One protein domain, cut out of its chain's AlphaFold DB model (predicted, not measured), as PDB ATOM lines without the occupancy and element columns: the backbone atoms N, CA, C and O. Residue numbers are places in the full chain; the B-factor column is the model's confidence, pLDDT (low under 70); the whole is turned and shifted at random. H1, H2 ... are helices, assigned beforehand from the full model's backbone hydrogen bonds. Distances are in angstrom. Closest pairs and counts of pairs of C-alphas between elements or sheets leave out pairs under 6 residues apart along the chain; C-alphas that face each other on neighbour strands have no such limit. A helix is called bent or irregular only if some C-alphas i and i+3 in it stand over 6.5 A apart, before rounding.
ATOM      1  N   PRO A  69     -18.780  30.273  32.896       79.69
ATOM      2  CA  PRO A  69     -17.506  30.928  33.209       79.69
ATOM      3  C   PRO A  69     -17.216  30.985  34.717       79.69
ATOM      4  O   PRO A  69     -16.067  30.845  35.133       79.69
ATOM      5  N   GLY A  70     -18.254  31.104  35.556       78.44
ATOM      6  CA  GLY A  70     -18.110  31.124  37.015       78.44
ATOM      7  C   GLY A  70     -17.642  29.789  37.609       78.44
ATOM      8  O   GLY A  70     -16.768  29.771  38.471       78.44
ATOM      9  N   LYS A  71     -18.164  28.654  37.119       78.31
ATOM     10  CA  LYS A  71     -17.756  27.319  37.597       78.31
ATOM     11  C   LYS A  71     -16.335  26.985  37.147       78.31
ATOM     12  O   LYS A  71     -15.560  26.458  37.937       78.31
ATOM     13  N   PHE A  72     -15.977  27.350  35.915       79.81
ATOM     14  CA  PHE A  72     -14.610  27.213  35.413       79.81
ATOM     15  C   PHE A  72     -13.616  28.083  36.200       79.81
ATOM     16  O   PHE A  72     -12.525  27.622  36.534       79.81
ATOM     17  N   CYS A  73     -13.994  29.316  36.553       81.50
ATOM     18  CA  CYS A  73     -13.179  30.193  37.395       81.50
ATOM     19  C   CYS A  73     -12.957  29.592  38.793       81.50
ATOM     20  O   CYS A  73     -11.823  29.518  39.252       81.50
ATOM     21  N   LEU A  74     -14.005  29.074  39.444       83.19
ATOM     22  CA  LEU A  74     -13.861  28.408  40.744       83.19
ATOM     23  C   LEU A  74     -13.019  27.129  40.666       83.19
ATOM     24  O   LEU A  74     -12.209  26.889  41.556       83.19
ATOM     25  N   LEU A  75     -13.176  26.330  39.606       81.62
ATOM     26  CA  LEU A  75     -12.377  25.123  39.384       81.62
ATOM     27  C   LEU A  75     -10.897  25.469  39.180       81.62
ATOM     28  O   LEU A  75     -10.037  24.933  39.871       81.62
ATOM     29  N   SER A  76     -10.602  26.386  38.256       76.88
ATOM     30  CA  SER A  76      -9.230  26.823  37.972       76.88
ATOM     31  C   SER A  76      -8.588  27.497  39.183       76.88
ATOM     32  O   SER A  76      -7.464  27.157  39.526       76.88
ATOM     33  N   CYS A  77      -9.308  28.366  39.895       78.88
ATOM     34  CA  CYS A  77      -8.852  28.949  41.155       78.88
ATOM     35  C   CYS A  77      -8.602  27.872  42.223       78.88
ATOM     36  O   CYS A  77      -7.581  27.911  42.902       78.88
ATOM     37  N   GLY A  78      -9.464  26.859  42.340       85.44
ATOM     38  CA  GLY A  78      -9.258  25.716  43.233       85.44
ATOM     39  C   GLY A  78      -7.988  24.928  42.902       85.44
ATOM     40  O   GLY A  78      -7.181  24.652  43.784       85.44
ATOM     41  N   ILE A  79      -7.761  24.629  41.622       80.56
ATOM     42  CA  ILE A  79      -6.550  23.933  41.163       80.56
ATOM     43  C   ILE A  79      -5.304  24.789  41.421       80.56
ATOM     44  O   ILE A  79      -4.317  24.290  41.951       80.56
ATOM     45  N   LEU A  80      -5.348  26.083  41.091       78.56
ATOM     46  CA  LEU A  80      -4.231  27.009  41.286       78.56
ATOM     47  C   LEU A  80      -3.915  27.227  42.767       78.56
ATOM     48  O   LEU A  80      -2.748  27.249  43.141       78.56
ATOM     49  N   THR A  81      -4.930  27.360  43.621       83.56
ATOM     50  CA  THR A  81      -4.742  27.491  45.073       83.56
ATOM     51  C   THR A  81      -4.218  26.202  45.683       83.56
ATOM     52  O   THR A  81      -3.323  26.266  46.519       83.56
ATOM     53  N   PHE A  82      -4.687  25.038  45.231       82.19
ATOM     54  CA  PHE A  82      -4.128  23.751  45.630       82.19
ATOM     55  C   PHE A  82      -2.656  23.631  45.222       82.19
ATOM     56  O   PHE A  82      -1.823  23.339  46.073       82.19
ATOM     57  N   LEU A  83      -2.304  23.947  43.970       77.06
ATOM     58  CA  LEU A  83      -0.909  23.984  43.510       77.06
ATOM     59  C   LEU A  83      -0.071  25.000  44.292       77.06
ATOM     60  O   LEU A  83       1.074  24.712  44.625       77.06
ATOM     61  N   ALA A  84      -0.627  26.166  44.620       79.56
ATOM     62  CA  ALA A  84       0.054  27.182  45.414       79.56
ATOM     63  C   ALA A  84       0.251  26.740  46.871       79.56
ATOM     64  O   ALA A  84       1.277  27.039  47.474       79.56
ATOM     65  N   VAL A  85      -0.708  26.021  47.459       83.81
ATOM     66  CA  VAL A  85      -0.570  25.423  48.794       83.81
ATOM     67  C   VAL A  85       0.446  24.290  48.759       83.81
ATOM     68  O   VAL A  85       1.315  24.269  49.619       83.81
ATOM     69  N   LEU A  86       0.417  23.417  47.750       78.00
ATOM     70  CA  LEU A  86       1.427  22.375  47.561       78.00
ATOM     71  C   LEU A  86       2.815  22.979  47.366       78.00
ATOM     72  O   LEU A  86       3.744  22.536  48.016       78.00
ATOM     73  N   GLY A  87       2.957  24.029  46.558       75.44
ATOM     74  CA  GLY A  87       4.233  24.722  46.362       75.44
ATOM     75  C   GLY A  87       4.733  25.475  47.599       75.44
ATOM     76  O   GLY A  87       5.924  25.757  47.698       75.44
ATOM     77  N   ARG A  88       3.847  25.792  48.554       81.56
ATOM     78  CA  ARG A  88       4.229  26.319  49.876       81.56
ATOM     79  C   ARG A  88       4.536  25.213  50.882       81.56
ATOM     80  O   ARG A  88       5.427  25.383  51.704       81.56
ATOM     81  N   TYR A  89       3.786  24.116  50.839       76.31
ATOM     82  CA  TYR A  89       3.929  22.967  51.733       76.31
ATOM     83  C   TYR A  89       5.153  22.117  51.375       76.31
ATOM     84  O   TYR A  89       5.751  21.472  52.229       76.31
ATOM     85  N   ILE A  90       5.533  22.132  50.103       76.25
ATOM     86  CA  ILE A  90       6.556  21.282  49.526       76.25
ATOM     87  C   ILE A  90       7.556  22.197  48.812       76.25
ATOM     88  O   ILE A  90       7.149  22.928  47.905       76.25
ATOM     89  N   PRO A  91       8.858  22.184  49.170       78.69
ATOM     90  CA  PRO A  91       9.862  22.964  48.454       78.69
ATOM     91  C   PRO A  91       9.787  22.617  46.967       78.69
ATOM     92  O   PRO A  91       9.660  21.445  46.616       78.69
ATOM     93  N   GLY A  92       9.876  23.616  46.083       74.12
ATOM     94  CA  GLY A  92       9.721  23.424  44.633       74.12
ATOM     95  C   GLY A  92      10.596  22.306  44.043       74.12
ATOM     96  O   GLY A  92      10.234  21.724  43.025       74.12
ATOM     97  N   LEU A  93      11.683  21.940  44.732       71.31
ATOM     98  CA  LEU A  93      12.490  20.753  44.462       71.31
ATOM     99  C   LEU A  93      11.673  19.452  44.490       71.31
ATOM    100  O   LEU A  93      11.737  18.685  43.541       71.31
ATOM    101  N   LEU A  94      10.874  19.217  45.530       76.50
ATOM    102  CA  LEU A  94      10.027  18.031  45.647       76.50
ATOM    103  C   LEU A  94       8.928  18.036  44.575       76.50
ATOM    104  O   LEU A  94       8.657  16.995  43.994       76.50
ATOM    105  N   LEU A  95       8.353  19.195  44.235       78.19
ATOM    106  CA  LEU A  95       7.380  19.287  43.138       78.19
ATOM    107  C   LEU A  95       8.027  18.949  41.783       78.19
ATOM    108  O   LEU A  95       7.483  18.173  41.000       78.19
ATOM    109  N   SER A  96       9.222  19.490  41.532       81.69
ATOM    110  CA  SER A  96      10.012  19.155  40.345       81.69
ATOM    111  C   SER A  96      10.465  17.692  40.344       81.69
ATOM    112  O   SER A  96      10.509  17.078  39.286       81.69
ATOM    113  N   TYR A  97      10.717  17.111  41.519       80.00
ATOM    114  CA  TYR A  97      11.044  15.701  41.698       80.00
ATOM    115  C   TYR A  97       9.839  14.817  41.390       80.00
ATOM    116  O   TYR A  97       9.983  13.880  40.623       80.00
ATOM    117  N   PHE A  98       8.638  15.143  41.878       79.75
ATOM    118  CA  PHE A  98       7.418  14.430  41.494       79.75
ATOM    119  C   PHE A  98       7.174  14.509  39.986       79.75
ATOM    120  O   PHE A  98       6.879  13.487  39.384       79.75
ATOM    121  N   MET A  99       7.359  15.679  39.365       81.56
ATOM    122  CA  MET A  99       7.270  15.829  37.905       81.56
ATOM    123  C   MET A  99       8.326  15.007  37.160       81.56
ATOM    124  O   MET A  99       8.038  14.395  36.139       81.56
ATOM    125  N   PHE A 100       9.558  14.969  37.656       81.88
ATOM    126  CA  PHE A 100      10.618  14.169  37.053       81.88
ATOM    127  C   PHE A 100      10.356  12.670  37.222       81.88
ATOM    128  O   PHE A 100      10.510  11.901  36.278       81.88
ATOM    129  N   VAL A 101       9.886  12.258  38.400       74.25
ATOM    130  CA  VAL A 101       9.487  10.885  38.711       74.25
ATOM    131  C   VAL A 101       8.299  10.466  37.864       74.25
ATOM    132  O   VAL A 101       8.313   9.343  37.389       74.25
ATOM    133  N   THR A 102       7.301  11.317  37.609       77.62
ATOM    134  CA  THR A 102       6.192  10.970  36.706       77.62
ATOM    135  C   THR A 102       6.647  10.870  35.258       77.62
ATOM    136  O   THR A 102       6.206   9.959  34.572       77.62
ATOM    137  N   VAL A 103       7.561  11.730  34.798       80.25
ATOM    138  CA  VAL A 103       8.154  11.640  33.451       80.25
ATOM    139  C   VAL A 103       9.014  10.382  33.293       80.25
ATOM    140  O   VAL A 103       8.951   9.737  32.254       80.25
ATOM    141  N   MET A 104       9.779   9.997  34.316       71.38
ATOM    142  CA  MET A 104      10.576   8.761  34.330       71.38
ATOM    143  C   MET A 104       9.724   7.507  34.558       71.38
ATOM    144  O   MET A 104      10.018   6.448  34.011       71.38
ATOM    145  N   MET A 105       8.643   7.614  35.333       66.19
ATOM    146  CA  MET A 105       7.659   6.547  35.501       66.19
ATOM    147  C   MET A 105       6.738   6.417  34.311       66.19
ATOM    148  O   MET A 105       6.170   5.355  34.157       66.19
ATOM    149  N   TRP A 106       6.571   7.431  33.469       67.69
ATOM    150  CA  TRP A 106       5.738   7.348  32.274       67.69
ATOM    151  C   TRP A 106       6.137   6.176  31.361       67.69
ATOM    152  O   TRP A 106       5.291   5.317  31.114       67.69
ATOM    153  N   PRO A 107       7.406   6.037  30.926       65.25
ATOM    154  CA  PRO A 107       7.826   4.869  30.163       65.25
ATOM    155  C   PRO A 107       7.718   3.577  30.981       65.25
ATOM    156  O   PRO A 107       7.390   2.548  30.408       65.25
ATOM    157  N   LEU A 108       7.902   3.606  32.309       56.50
ATOM    158  CA  LEU A 108       7.792   2.409  33.156       56.50
ATOM    159  C   LEU A 108       6.340   1.965  33.420       56.50
ATOM    160  O   LEU A 108       6.066   0.778  33.559       56.50
ATOM    161  N   ALA A 109       5.407   2.910  33.465       62.00
ATOM    162  CA  ALA A 109       3.972   2.710  33.619       62.00
ATOM    163  C   ALA A 109       3.335   2.235  32.313       62.00
ATOM    164  O   ALA A 109       2.343   1.516  32.354       62.00
ATOM    165  N   VAL A 110       3.923   2.612  31.173       66.50
ATOM    166  CA  VAL A 110       3.604   2.027  29.868       66.50
ATOM    167  C   VAL A 110       4.236   0.634  29.727       66.50
ATOM    168  O   VAL A 110       3.595  -0.273  29.210       66.50
ATOM    169  N   TYR A 111       5.460   0.427  30.232       57.34
ATOM    170  CA  TYR A 111       6.178  -0.854  30.136       57.34
ATOM    171  C   TYR A 111       5.589  -1.944  31.042       57.34
ATOM    172  O   TYR A 111       5.535  -3.120  30.687       57.34
ATOM    173  N   HIS A 112       5.153  -1.578  32.243       60.66
ATOM    174  CA  HIS A 112       4.616  -2.518  33.209       60.66
ATOM    175  C   HIS A 112       3.098  -2.342  33.265       60.66
ATOM    176  O   HIS A 112       2.615  -1.232  33.475       60.66
ATOM    177  N   ARG A 113       2.327  -3.440  33.250       61.50
ATOM    178  CA  ARG A 113       0.876  -3.465  33.571       61.50
ATOM    179  C   ARG A 113       0.527  -2.980  34.999       61.50
ATOM    180  O   ARG A 113      -0.522  -3.292  35.558       61.50
TER     181      ARG A 113
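Overview. This is residues 69 to 113 of the 369 residues of the protein "Reticulophagy regulator family member 3" of Phyllostomus discolor (pale spear-nosed bat) (UniProt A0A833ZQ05). Starting from Pro 69, you meet two long helices, H1 and then H2, that come near each other only round residues 87 to 95 and open from that corner as a wide V. The far parts of both arms stand free, residues 69 to 82 in H1 and residues 96 to 111 in H2. The printed part has 45 residues with two named helices, H1 then H2, and no named strand; the class is all helix. The whole is extended, with a radius of gyration of the C-alphas of 14.6 A, and flat, spanning 41 by 26 by 11 A.

Arrangement. Look first at H1, residues 69 to 89, and then at H2, residues 92 to 111; a tight link of 2 residues joins them. H1 and H2 are close but not clearly touching, with 1 pair of C-alphas within 8 A. That closest pair is Gly 87 and Leu 95, whose C-alphas are 7.1 A apart. The lines of the helices stand about perpendicular, at 73 degrees, and their centres are 21.9 A apart. In H1 every O i to N i+4 pair is within hydrogen-bond range; in H2 it is 14 of 16.

Along the chain. Find C-alpha 69 at (-17.506, 30.928, 33.209); from there H1 runs 29.4 A to C-alpha 89 at (3.929, 22.967, 51.733). H2 begins at C-alpha 92 and runs 28.5 A to C-alpha 111 at (6.178, -0.854, 30.136). Near residue 105 you find a kink of 32 degrees in H2. H2 is neither bent nor irregular, but only just: C-alphas 104 and 107 are 6.3 A apart.

Size, cuts and confidence. The two C-alphas farthest apart are those of Gly 70 and His 112, at 40.8 A. The printed part has no cut, and its one link between helices is tight. Read the B-factor column for the pLDDT: its mean over the printed part is 75.7, and residues 105 to 113 are under 70.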